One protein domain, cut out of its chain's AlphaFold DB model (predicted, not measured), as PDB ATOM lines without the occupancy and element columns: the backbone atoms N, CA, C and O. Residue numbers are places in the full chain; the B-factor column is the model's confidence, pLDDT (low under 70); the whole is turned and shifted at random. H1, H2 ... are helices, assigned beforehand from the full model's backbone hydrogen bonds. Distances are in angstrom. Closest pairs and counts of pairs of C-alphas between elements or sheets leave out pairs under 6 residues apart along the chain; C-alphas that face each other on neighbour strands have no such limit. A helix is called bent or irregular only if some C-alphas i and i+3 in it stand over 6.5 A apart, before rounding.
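What this domain is: This is residues 6 to 95 of the 105 residues of the protein "Putative thioredoxin-like protein" of Togninia minima (strain UCR-PA7) (UniProt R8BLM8). A small compact helical body has a long arm: H3 and H4 cross at about a right angle in the body, H2 reaches it with its last residues, and residues 6 to 21, which are H1, its link and the start of H2, stick out. H1 makes an L with H2 at the arm's free end, the short H5 turns off from the end of H4, and a long looped link, residues 34 to 51, joins H2 to H3. The printed part has 90 residues with five named helices, H1 to H5 in that order, and no named strand; the class is all helix. The whole is loose, with a radius of gyration of the C-alphas of 15.2 A, and elongated, spanning 47 by 30 by 20 A.

Where its parts are: H1, residues 6 to 14, begins at C-alpha 6 at (16.420, 63.930, -59.816). It is irregular, but only just: C-alphas 8 and 11 are 6.7 A apart. H2, residues 17 to 33, is the longest helix at 23.9 A and ends at C-alpha 33 at (10.066, 38.952, -35.221). H3, residues 52 to 66, measures 21.3 A, and H4, residues 75 to 86, 16.9 A. H5, residues 88 to 94, ends at C-alpha 94 at (6.627, 33.741, -57.975).

How they stand to each other: H3 touches H4 with residues 57 to 62 alone, about perpendicular at 80 degrees; their closest C-alphas, of Val 58 and Ala 81, are 5.2 A apart. H2 and H4 only just touch, with 3 pairs of C-alphas within 8 A, through residues 29 to 33 of H2 and 76 to 77 of H4. Their closest C-alphas, of Ala 33 and Leu 77, are 5.9 A apart, and their lines are about perpendicular at 77 degrees. H2 and H3 are near each other, with 5 pairs of C-alphas within 10 A, and so are H3 and H5, also with 5 pairs. H4 and H5 are close but not clearly touching; their closest C-alphas, of Ala 84 and Trp 90, are 6.7 A apart, and their lines are about perpendicular at 85 degrees. H1 and H2 are close but not clearly touching, with the closest C-alphas, of Leu 12 and Pro 18, 7.7 A apart; their lines are only just about perpendicular, at 70.1 degrees. H1 is apart from H3, H4 and H5, and H2 is apart from H5. Every O i to N i+4 pair is within hydrogen-bond range in H2, H3, H4 and H5; in H1 it is 2 of 5, with 2 of 6 O i to N i+3 pairs within range.

The domain as a whole: The C-alphas of Arg 7 and Gln 40 are the two farthest apart, at 50.0 A. Without the residues that stand free, 6 to 21, the body has 74 residues and spans 31 by 28 by 18 A, with a radius of gyration of 11.7 A. The link from H2 to H3 is long, with 18 residues; those from H1 to H2 and from H4 to H5 are tight, and the one from H3 to H4 is short. The printed part has no cut. The mean pLDDT of the printed part is 90.5; residues 6 to 15 are under 70, and H1 has a mean of 57.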
ATOM      1  N   GLU A   6      15.495  63.219 -60.710       56.81
ATOM      2  CA  GLU A   6      16.420  63.930 -59.816       56.81
ATOM      3  C   GLU A   6      15.776  65.097 -59.057       56.81
ATOM      4  O   GLU A   6      16.144  65.352 -57.912       56.81
ATOM      5  N   ARG A   7      14.780  65.783 -59.638       53.84
ATOM      6  CA  ARG A   7      14.202  66.988 -59.014       53.84
ATOM      7  C   ARG A   7      13.261  66.692 -57.844       53.84
ATOM      8  O   ARG A   7      13.166  67.509 -56.936       53.84
ATOM      9  N   GLU A   8      12.612  65.528 -57.825       56.09
ATOM     10  CA  GLU A   8      11.714  65.117 -56.729       56.09
ATOM     11  C   GLU A   8      12.458  64.532 -55.517       56.09
ATOM     12  O   GLU A   8      11.917  64.500 -54.414       56.09
ATOM     13  N   LYS A   9      13.709  64.083 -55.688       56.66
ATOM     14  CA  LYS A   9      14.501  63.473 -54.606       56.66
ATOM     15  C   LYS A   9      15.127  64.496 -53.656       56.66
ATOM     16  O   LYS A   9      15.330  64.178 -52.488       56.66
ATOM     17  N   LEU A  10      15.402  65.709 -54.134       55.59
ATOM     18  CA  LEU A  10      16.069  66.773 -53.371       55.59
ATOM     19  C   LEU A  10      15.351  67.125 -52.045       55.59
ATOM     20  O   LEU A  10      16.005  67.060 -51.005       55.59
ATOM     21  N   PRO A  11      14.022  67.352 -52.005       56.03
ATOM     22  CA  PRO A  11      13.318  67.666 -50.754       56.03
ATOM     23  C   PRO A  11      13.230  66.488 -49.765       56.03
ATOM     24  O   PRO A  11      13.063  66.679 -48.560       56.03
ATOM     25  N   LEU A  12      13.308  65.245 -50.257       56.66
ATOM     26  CA  LEU A  12      13.247  64.036 -49.423       56.66
ATOM     27  C   LEU A  12      14.561  63.798 -48.666       56.66
ATOM     28  O   LEU A  12      14.545  63.260 -47.556       56.66
ATOM     29  N   LEU A  13      15.684  64.205 -49.264       58.75
ATOM     30  CA  LEU A  13      17.012  64.129 -48.657       58.75
ATOM     31  C   LEU A  13      17.197  65.198 -47.573       58.75
ATOM     32  O   LEU A  13      17.742  64.887 -46.522       58.75
ATOM     33  N   GLU A  14      16.662  66.408 -47.771       61.19
ATOM     34  CA  GLU A  14      16.720  67.502 -46.781       61.19
ATOM     35  C   GLU A  14      15.996  67.179 -45.459       61.19
ATOM     36  O   GLU A  14      16.298  67.764 -44.423       61.19
ATOM     37  N   ASN A  15      15.065  66.220 -45.473       66.00
ATOM     38  CA  ASN A  15      14.245  65.845 -44.317       66.00
ATOM     39  C   ASN A  15      14.659  64.514 -43.655       66.00
ATOM     40  O   ASN A  15      13.897  63.979 -42.845       66.00
ATOM     41  N   ASN A  16      15.814  63.936 -44.018       73.69
ATOM     42  CA  ASN A  16      16.290  62.627 -43.531       73.69
ATOM     43  C   ASN A  16      15.236  61.506 -43.640       73.69
ATOM     44  O   ASN A  16      15.209  60.553 -42.852       73.69
ATOM     45  N   VAL A  17      14.339  61.600 -44.630       78.44
ATOM     46  CA  VAL A  17      13.253  60.631 -44.829       78.44
ATOM     47  C   VAL A  17      13.794  59.206 -44.988       78.44
ATOM     48  O   VAL A  17      13.241  58.317 -44.343       78.44
ATOM     49  N   PRO A  18      14.879  58.940 -45.747       83.44
ATOM     50  CA  PRO A  18      15.402  57.581 -45.893       83.44
ATOM     51  C   PRO A  18      15.827  56.935 -44.570       83.44
ATOM     52  O   PRO A  18      15.508  55.773 -44.325       83.44
ATOM     53  N   GLU A  19      16.503  57.685 -43.701       85.88
ATOM     54  CA  GLU A  19      16.979  57.202 -42.401       85.88
ATOM     55  C   GLU A  19      15.812  56.955 -41.449       85.88
ATOM     56  O   GLU A  19      15.738  55.905 -40.806       85.88
ATOM     57  N   LYS A  20      14.845  57.882 -41.417       88.50
ATOM     58  CA  LYS A  20      13.612  57.721 -40.642       88.50
ATOM     59  C   LYS A  20      12.829  56.487 -41.091       88.50
ATOM     60  O   LYS A  20      12.430  55.686 -40.248       88.50
ATOM     61  N   MET A  21      12.639  56.309 -42.398       88.62
ATOM     62  CA  MET A  21      11.923  55.157 -42.956       88.62
ATOM     63  C   MET A  21      12.662  53.847 -42.682       88.62
ATOM     64  O   MET A  21      12.028  52.844 -42.354       88.62
ATOM     65  N   GLN A  22      13.995  53.843 -42.772       91.50
ATOM     66  CA  GLN A  22      14.798  52.674 -42.424       91.50
ATOM     67  C   GLN A  22      14.630  52.306 -40.948       91.50
ATOM     68  O   GLN A  22      14.367  51.143 -40.650       91.50
ATOM     69  N   LYS A  23      14.717  53.285 -40.038       92.69
ATOM     70  CA  LYS A  23      14.527  53.058 -38.600       92.69
ATOM     71  C   LYS A  23      13.135  52.499 -38.299       92.69
ATOM     72  O   LYS A  23      13.026  51.476 -37.635       92.69
ATOM     73  N   GLN A  24      12.089  53.111 -38.852       93.44
ATOM     74  CA  GLN A  24      10.710  52.641 -38.681       93.44
ATOM     75  C   GLN A  24      10.499  51.233 -39.249       93.44
ATOM     76  O   GLN A  24       9.806  50.420 -38.644       93.44
ATOM     77  N   SER A  25      11.120  50.922 -40.393       94.00
ATOM     78  CA  SER A  25      11.065  49.575 -40.972       94.00
ATOM     79  C   SER A  25      11.730  48.555 -40.055       94.00
ATOM     80  O   SER A  25      11.192  47.471 -39.857       94.00
ATOM     81  N   GLN A  26      12.882  48.902 -39.480       95.31
ATOM     82  CA  GLN A  26      13.592  48.027 -38.557       95.31
ATOM     83  C   GLN A  26      12.775  47.790 -37.280       95.31
ATOM     84  O   GLN A  26      12.577  46.642 -36.905       95.31
ATOM     85  N   GLU A  27      12.220  48.840 -36.669       96.44
ATOM     86  CA  GLU A  27      11.348  48.727 -35.487       96.44
ATOM     87  C   GLU A  27      10.118  47.847 -35.758       96.44
ATOM     88  O   GLU A  27       9.795  46.970 -34.959       96.44
ATOM     89  N   LEU A  28       9.460  48.030 -36.909       96.75
ATOM     90  CA  LEU A  28       8.336  47.187 -37.318       96.75
ATOM     91  C   LEU A  28       8.753  45.718 -37.459       96.75
ATOM     92  O   LEU A  28       8.053  44.831 -36.974       96.75
ATOM     93  N   LEU A  29       9.879  45.448 -38.121       97.81
ATOM     94  CA  LEU A  29      10.355  44.082 -38.324       97.81
ATOM     95  C   LEU A  29      10.771  43.419 -37.005       97.81
ATOM     96  O   LEU A  29      10.521  42.231 -36.844       97.81
ATOM     97  N   GLU A  30      11.330  44.155 -36.045       97.75
ATOM     98  CA  GLU A  30      11.619  43.613 -34.708       97.75
ATOM     99  C   GLU A  30      10.333  43.230 -33.957       97.75
ATOM    100  O   GLU A  30      10.256  42.155 -33.362       97.75
ATOM    101  N   ILE A  31       9.279  44.051 -34.044       97.38
ATOM    102  CA  ILE A  31       7.965  43.713 -33.466       97.38
ATOM    103  C   ILE A  31       7.416  42.426 -34.092       97.38
ATOM    104  O   ILE A  31       6.940  41.543 -33.380       97.38
ATOM    105  N   LEU A  32       7.499  42.303 -35.419       97.94
ATOM    106  CA  LEU A  32       7.024  41.118 -36.137       97.94
ATOM    107  C   LEU A  32       7.882  39.879 -35.854       97.94
ATOM    108  O   LEU A  32       7.342  38.778 -35.786       97.94
ATOM    109  N   ALA A  33       9.187  40.042 -35.632       97.44
ATOM    110  CA  ALA A  33      10.066  38.952 -35.221       97.44
ATOM    111  C   ALA A  33       9.630  38.353 -33.874       97.44
ATOM    112  O   ALA A  33       9.680  37.138 -33.701       97.44
ATOM    113  N   GLY A  34       9.113  39.178 -32.955       97.31
ATOM    114  CA  GLY A  34       8.546  38.723 -31.681       97.31
ATOM    115  C   GLY A  34       7.280  37.861 -31.802       97.31
ATOM    116  O   GLY A  34       6.840  37.288 -30.807       97.31
ATOM    117  N   LEU A  35       6.684  37.753 -32.996       97.44
ATOM    118  CA  LEU A  35       5.529  36.887 -33.259       97.44
ATOM    119  C   LEU A  35       5.930  35.478 -33.723       97.44
ATOM    120  O   LEU A  35       5.056  34.615 -33.844       97.44
ATOM    121  N   LEU A  36       7.214  35.240 -34.008       97.31
ATOM    122  CA  LEU A  36       7.710  33.923 -34.398       97.31
ATOM    123  C   LEU A  36       7.624  32.946 -33.220       97.31
ATOM    124  O   LEU A  36       8.007  33.268 -32.097       97.31
ATOM    125  N   LYS A  37       7.129  31.740 -33.503       95.56
ATOM    126  CA  LYS A  37       7.071  30.607 -32.570       95.56
ATOM    127  C   LYS A  37       7.481  29.339 -33.312       95.56
ATOM    128  O   LYS A  37       6.640  28.503 -33.646       95.56
ATOM    129  N   GLU A  38       8.763  29.271 -33.660       87.00
ATOM    130  CA  GLU A  38       9.336  28.262 -34.566       87.00
ATOM    131  C   GLU A  38       9.085  26.823 -34.092       87.00
ATOM    132  O   GLU A  38       8.972  25.906 -34.902       87.00
ATOM    133  N   GLU A  39       8.943  26.620 -32.783       92.00
ATOM    134  CA  GLU A  39       8.652  25.325 -32.174       92.00
ATOM    135  C   GLU A  39       7.182  24.884 -32.288       92.00
ATOM    136  O   GLU A  39       6.876  23.719 -32.040       92.00
ATOM    137  N   GLN A  40       6.271  25.793 -32.652       94.75
ATOM    138  CA  GLN A  40       4.822  25.541 -32.706       94.75
ATOM    139  C   GLN A  40       4.308  25.388 -34.138       94.75
ATOM    140  O   GLN A  40       3.414  24.582 -34.388       94.75
ATOM    141  N   GLY A  41       4.890  26.120 -35.086       93.38
ATOM    142  CA  GLY A  41       4.512  26.037 -36.490       93.38
ATOM    143  C   GLY A  41       5.391  26.904 -37.389       93.38
ATOM    144  O   GLY A  41       6.126  27.761 -36.898       93.38
ATOM    145  N   PRO A  42       5.333  26.685 -38.713       94.00
ATOM    146  CA  PRO A  42       6.191  27.384 -39.669       94.00
ATOM    147  C   PRO A  42       5.788  28.846 -39.922       94.00
ATOM    148  O   PRO A  42       6.589  29.602 -40.473       94.00
ATOM    149  N   TRP A  43       4.570  29.248 -39.550       96.94
ATOM    150  CA  TRP A  43       4.033  30.589 -39.806       96.94
ATOM    151  C   TRP A  43       4.020  31.464 -38.550       96.94
ATOM    152  O   TRP A  43       4.234  30.984 -37.431       96.94
ATOM    153  N   LEU A  44       3.755  32.763 -38.723       97.44
ATOM    154  CA  LEU A  44       3.601  33.693 -37.603       97.44
ATOM    155  C   LEU A  44       2.596  33.147 -36.577       97.44
ATOM    156  O   LEU A  44       1.635  32.456 -36.918       97.44
ATOM    157  N   TRP A  45       2.846  33.440 -35.300       97.19
ATOM    158  CA  TRP A  45       2.117  32.897 -34.148       97.19
ATOM    159  C   TRP A  45       2.198  31.375 -33.961       97.19
ATOM    160  O   TRP A  45       1.523  30.858 -33.069       97.19
ATOM    161  N   GLY A  46       3.033  30.669 -34.729       96.25
ATOM    162  CA  GLY A  46       3.135  29.211 -34.668       96.25
ATOM    163  C   GLY A  46       1.972  28.507 -35.363       96.25
ATOM    164  O   GLY A  46       1.604  27.399 -34.983       96.25
ATOM    165  N   LEU A  47       1.344  29.162 -36.341       96.38
ATOM    166  CA  LEU A  47       0.239  28.580 -37.096       96.38
ATOM    167  C   LEU A  47       0.749  27.542 -38.101       96.38
ATOM    168  O   LEU A  47       1.877  27.617 -38.592       96.38
ATOM    169  N   THR A  48      -0.108  26.577 -38.436       94.94
ATOM    170  CA  THR A  48       0.166  25.570 -39.474       94.94
ATOM    171  C   THR A  48      -0.110  26.081 -40.887       94.94
ATOM    172  O   THR A  48       0.449  25.550 -41.841       94.94
ATOM    173  N   GLU A  49      -0.914  27.139 -41.024       94.38
ATOM    174  CA  GLU A  49      -1.244  27.791 -42.298       94.38
ATOM    175  C   GLU A  49      -0.888  29.288 -42.269       94.38
ATOM    176  O   GLU A  49      -0.978  29.909 -41.203       94.38
ATOM    177  N   PRO A  50      -0.489  29.880 -43.412       95.81
ATOM    178  CA  PRO A  50      -0.113  31.285 -43.476       95.81
ATOM    179  C   PRO A  50      -1.335  32.196 -43.388       95.81
ATOM    180  O   PRO A  50      -2.398  31.920 -43.947       95.81
ATOM    181  N   THR A  51      -1.153  33.354 -42.768       97.00
ATOM    182  CA  THR A  51      -2.131  34.441 -42.778       97.00
ATOM    183  C   THR A  51      -1.831  35.451 -43.888       97.00
ATOM    184  O   THR A  51      -0.781  35.435 -44.535       97.00
ATOM    185  N   ALA A  52      -2.735  36.415 -44.080       97.31
ATOM    186  CA  ALA A  52      -2.465  37.559 -44.947       97.31
ATOM    187  C   ALA A  52      -1.219  38.350 -44.499       97.31
ATOM    188  O   ALA A  52      -0.499  38.888 -45.342       97.31
ATOM    189  N   LEU A  53      -0.935  38.401 -43.191       97.81
ATOM    190  CA  LEU A  53       0.256  39.077 -42.682       97.81
ATOM    191  C   LEU A  53       1.536  38.357 -43.121       97.81
ATOM    192  O   LEU A  53       2.465  39.029 -43.562       97.81
ATOM    193  N   ASP A  54       1.563  37.021 -43.075       97.75
ATOM    194  CA  ASP A  54       2.681  36.217 -43.586       97.75
ATOM    195  C   ASP A  54       2.943  36.538 -45.065       97.75
ATOM    196  O   ASP A  54       4.070  36.851 -45.451       97.75
ATOM    197  N   ALA A  55       1.886  36.566 -45.886       96.31
ATOM    198  CA  ALA A  55       1.999  36.865 -47.313       96.31
ATOM    199  C   ALA A  55       2.616  38.251 -47.579       96.31
ATOM    200  O   ALA A  55       3.505  38.391 -48.426       96.31
ATOM    201  N   HIS A  56       2.189  39.277 -46.835       97.25
ATOM    202  CA  HIS A  56       2.759  40.621 -46.947       97.25
ATOM    203  C   HIS A  56       4.203  40.687 -46.445       97.25
ATOM    204  O   HIS A  56       5.052  41.297 -47.100       97.25
ATOM    205  N   LEU A  57       4.490  40.057 -45.307       97.94
ATOM    206  CA  LEU A  57       5.801  40.100 -44.672       97.94
ATOM    207  C   LEU A  57       6.864  39.405 -45.527       97.94
ATOM    208  O   LEU A  57       7.915  39.989 -45.789       97.94
ATOM    209  N   VAL A  58       6.578  38.196 -46.015       97.75
ATOM    210  CA  VAL A  58       7.508  37.431 -46.859       97.75
ATOM    211  C   VAL A  58       7.805  38.192 -48.152       97.75
ATOM    212  O   VAL A  58       8.970  38.338 -48.528       97.75
ATOM    213  N   ALA A  59       6.782  38.757 -48.802       96.69
ATOM    214  CA  ALA A  59       6.967  39.558 -50.012       96.69
ATOM    215  C   ALA A  59       7.788  40.832 -49.758       96.69
ATOM    216  O   ALA A  59       8.641  41.198 -50.574       96.69
ATOM    217  N   PHE A  60       7.562  41.498 -48.624       96.62
ATOM    218  CA  PHE A  60       8.311  42.686 -48.235       96.62
ATOM    219  C   PHE A  60       9.784  42.370 -47.948       96.62
ATOM    220  O   PHE A  60      10.671  43.046 -48.474       96.62
ATOM    221  N   ILE A  61      10.066  41.303 -47.195       97.75
ATOM    222  CA  ILE A  61      11.437  40.852 -46.913       97.75
ATOM    223  C   ILE A  61      12.155  40.465 -48.208       97.75
ATOM    224  O   ILE A  61      13.274  40.927 -48.442       97.75
ATOM    225  N   ALA A  62      11.507  39.690 -49.084       96.50
ATOM    226  CA  ALA A  62      12.069  39.318 -50.380       96.50
ATOM    227  C   ALA A  62      12.415  40.554 -51.229       96.50
ATOM    228  O   ALA A  62      13.480  40.608 -51.842       96.50
ATOM    229  N   ARG A  63      11.572  41.596 -51.200       95.50
ATOM    230  CA  ARG A  63      11.860  42.873 -51.869       95.50
ATOM    231  C   ARG A  63      13.075  43.583 -51.299       95.50
ATOM    232  O   ARG A  63      13.897  44.081 -52.068       95.50
ATOM    233  N   LEU A  64      13.196  43.652 -49.976       95.00
ATOM    234  CA  LEU A  64      14.365  44.255 -49.338       95.00
ATOM    235  C   LEU A  64      15.642  43.493 -49.705       95.00
ATOM    236  O   LEU A  64      16.654  44.122 -50.005       95.00
ATOM    237  N   GLN A  65      15.593  42.161 -49.741       94.69
ATOM    238  CA  GLN A  65      16.717  41.327 -50.168       94.69
ATOM    239  C   GLN A  65      17.089  41.572 -51.639       94.69
ATOM    240  O   GLN A  65      18.262  41.809 -51.925       94.69
ATOM    241  N   ASP A  66      16.112  41.588 -52.551       93.94
ATOM    242  CA  ASP A  66      16.340  41.851 -53.981       93.94
ATOM    243  C   ASP A  66      17.000  43.219 -54.228       93.94
ATOM    244  O   ASP A  66      17.784  43.372 -55.161       93.94
ATOM    245  N   LEU A  67      16.706  44.207 -53.375       92.44
ATOM    246  CA  LEU A  67      17.275  45.558 -53.417       92.44
ATOM    247  C   LEU A  67      18.615  45.700 -52.672       92.44
ATOM    248  O   LEU A  67      19.100  46.820 -52.510       92.44
ATOM    249  N   GLY A  68      19.197  44.612 -52.159       92.25
ATOM    250  CA  GLY A  68      20.439  44.661 -51.377       92.25
ATOM    251  C   GLY A  68      20.287  45.339 -50.008       92.25
ATOM    252  O   GLY A  68      21.267  45.802 -49.433       92.25
ATOM    253  N   ARG A  69      19.058  45.413 -49.481       93.62
ATOM    254  CA  ARG A  69      18.698  46.011 -48.181       93.62
ATOM    255  C   ARG A  69      18.397  44.970 -47.099       93.62
ATOM    256  O   ARG A  69      17.760  45.274 -46.092       93.62
ATOM    257  N   GLY A  70      18.860  43.735 -47.287       92.62
ATOM    258  CA  GLY A  70      18.625  42.633 -46.352       92.62
ATOM    259  C   GLY A  70      19.166  42.876 -44.936       92.62
ATOM    260  O   GLY A  70      18.714  42.231 -43.999       92.62
ATOM    261  N   GLN A  71      20.099  43.809 -44.733       93.38
ATOM    262  CA  GLN A  71      20.617  44.194 -43.415       93.38
ATOM    263  C   GLN A  71      19.560  44.799 -42.481       93.38
ATOM    264  O   GLN A  71      19.745  44.748 -41.273       93.38
ATOM    265  N   VAL A  72      18.460  45.332 -43.025       94.25
ATOM    266  CA  VAL A  72      17.345  45.884 -42.230       94.25
ATOM    267  C   VAL A  72      16.503  44.771 -41.595       94.25
ATOM    268  O   VAL A  72      15.781  45.012 -40.634       94.25
ATOM    269  N   VAL A  73      16.589  43.544 -42.121       97.19
ATOM    270  CA  VAL A  73      15.765  42.415 -41.683       97.19
ATOM    271  C   VAL A  73      16.441  41.685 -40.511       97.19
ATOM    272  O   VAL A  73      17.591  41.247 -40.664       97.19
ATOM    273  N   PRO A  74      15.747  41.493 -39.373       96.94
ATOM    274  CA  PRO A  74      16.254  40.709 -38.250       96.94
ATOM    275  C   PRO A  74      16.584  39.258 -38.653       96.94
ATOM    276  O   PRO A  74      15.915  38.703 -39.531       96.94
ATOM    277  N   PRO A  75      17.583  38.599 -38.030       95.75
ATOM    278  CA  PRO A  75      18.011  37.252 -38.418       95.75
ATOM    279  C   PRO A  75      16.897  36.193 -38.423       95.75
ATOM    280  O   PRO A  75      16.797  35.445 -39.393       95.75
ATOM    281  N   GLY A  76      16.030  36.165 -37.404       95.81
ATOM    282  CA  GLY A  76      14.909  35.213 -37.340       95.81
ATOM    283  C   GLY A  76      13.940  35.382 -38.514       95.81
ATOM    284  O   GLY A  76      13.598  34.419 -39.193       95.81
ATOM    285  N   LEU A  77      13.605  36.630 -38.860       97.94
ATOM    286  CA  LEU A  77      12.756  36.924 -40.015       97.94
ATOM    287  C   LEU A  77      13.415  36.597 -41.361       97.94
ATOM    288  O   LEU A  77      12.706  36.264 -42.309       97.94
ATOM    289  N   LYS A  78      14.750  36.647 -41.464       97.25
ATOM    290  CA  LYS A  78      15.451  36.158 -42.663       97.25
ATOM    291  C   LYS A  78      15.244  34.660 -42.838       97.25
ATOM    292  O   LYS A  78      14.873  34.238 -43.925       97.25
ATOM    293  N   LEU A  79      15.467  33.878 -41.781       96.31
ATOM    294  CA  LEU A  79      15.296  32.423 -41.818       96.31
ATOM    295  C   LEU A  79      13.844  32.047 -42.114       96.31
ATOM    296  O   LEU A  79      13.588  31.252 -43.014       96.31
ATOM    297  N   TYR A  80      12.901  32.689 -41.427       97.69
ATOM    298  CA  TYR A  80      11.469  32.555 -41.679       97.69
ATOM    299  C   TYR A  80      11.111  32.842 -43.148       97.69
ATOM    300  O   TYR A  80      10.472  32.018 -43.802       97.69
ATOM    301  N   ALA A  81      11.577  33.963 -43.713       97.44
ATOM    302  CA  ALA A  81      11.285  34.313 -45.100       97.44
ATOM    303  C   ALA A  81      11.932  33.344 -46.100       97.44
ATOM    304  O   ALA A  81      11.303  33.007 -47.099       97.44
ATOM    305  N   GLU A  82      13.153  32.863 -45.849       96.69
ATOM    306  CA  GLU A  82      13.776  31.833 -46.692       96.69
ATOM    307  C   GLU A  82      12.994  30.514 -46.652       96.69
ATOM    308  O   GLU A  82      12.761  29.908 -47.699       96.69
ATOM    309  N   SER A  83      12.524  30.087 -45.478       96.25
ATOM    310  CA  SER A  83      11.656  28.912 -45.345       96.25
ATOM    311  C   SER A  83      10.357  29.088 -46.135       96.25
ATOM    312  O   SER A  83      10.025  28.236 -46.963       96.25
ATOM    313  N   ALA A  84       9.677  30.228 -45.980       96.75
ATOM    314  CA  ALA A  84       8.454  30.541 -46.720       96.75
ATOM    315  C   ALA A  84       8.681  30.601 -48.244       96.75
ATOM    316  O   ALA A  84       7.888  30.061 -49.014       96.75
ATOM    317  N   LYS A  85       9.798  31.187 -48.699       96.50
ATOM    318  CA  LYS A  85      10.177  31.257 -50.125       96.50
ATOM    319  C   LYS A  85      10.445  29.882 -50.741       96.50
ATOM    320  O   LYS A  85      10.262  29.690 -51.945       96.50
ATOM    321  N   ASN A  86      10.878  28.924 -49.926       95.69
ATOM    322  CA  ASN A  86      11.072  27.540 -50.339       95.69
ATOM    323  C   ASN A  86       9.773  26.715 -50.329       95.69
ATOM    324  O   ASN A  86       9.759  25.621 -50.909       95.69
ATOM    325  N   GLY A  87       8.698  27.239 -49.735       94.12
ATOM    326  CA  GLY A  87       7.374  26.627 -49.690       94.12
ATOM    327  C   GLY A  87       6.610  26.667 -51.023       94.12
ATOM    328  O   GLY A  87       6.961  27.429 -51.938       94.12
ATOM    329  N   PRO A  88       5.572  25.824 -51.171       93.94
ATOM    330  CA  PRO A  88       4.751  25.767 -52.378       93.94
ATOM    331  C   PRO A  88       3.980  27.070 -52.635       93.94
ATOM    332  O   PRO A  88       3.852  27.468 -53.792       93.94
ATOM    333  N   GLU A  89       3.523  27.768 -51.594       92.06
ATOM    334  CA  GLU A  89       2.753  29.012 -51.695       92.06
ATOM    335  C   GLU A  89       3.540  30.074 -52.470       92.06
ATOM    336  O   GLU A  89       3.055  30.638 -53.453       92.06
ATOM    337  N   TRP A  90       4.800  30.289 -52.082       95.25
ATOM    338  CA  TRP A  90       5.677  31.243 -52.750       95.25
ATOM    339  C   TRP A  90       6.065  30.787 -54.154       95.25
ATOM    340  O   TRP A  90       5.985  31.566 -55.107       95.25
ATOM    341  N   LYS A  91       6.476  29.521 -54.309       95.75
ATOM    342  CA  LYS A  91       6.915  28.973 -55.602       95.75
ATOM    343  C   LYS A  91       5.818  29.052 -56.661       95.75
ATOM    344  O   LYS A  91       6.116  29.422 -57.796       95.75
ATOM    345  N   ASN A  92       4.569  28.784 -56.286       94.69
ATOM    346  CA  ASN A  92       3.424  28.843 -57.193       94.69
ATOM    347  C   ASN A  92       3.146  30.269 -57.689       94.69
ATOM    348  O   ASN A  92       2.849  30.457 -58.868       94.69
ATOM    349  N   VAL A  93       3.277  31.272 -56.812       93.06
ATOM    350  CA  VAL A  93       3.050  32.685 -57.159       93.06
ATOM    351  C   VAL A  93       4.232  33.262 -57.937       93.06
ATOM    352  O   VAL A  93       4.063  33.887 -58.988       93.06
ATOM    353  N   MET A  94       5.448  33.071 -57.433       94.38
ATOM    354  CA  MET A  94       6.627  33.741 -57.975       94.38
ATOM    355  C   MET A  94       7.215  33.023 -59.181       94.38
ATOM    356  O   MET A  94       7.738  33.699 -60.064       94.38
ATOM    357  N   GLN A  95       7.103  31.695 -59.266       93.38
ATOM    358  CA  GLN A  95       7.585  30.898 -60.402       93.38
ATOM    359  C   GLN A  95       9.054  31.197 -60.756       93.38
ATOM    360  O   GLN A  95       9.420  31.353 -61.917       93.38
TER     361      GLN A  95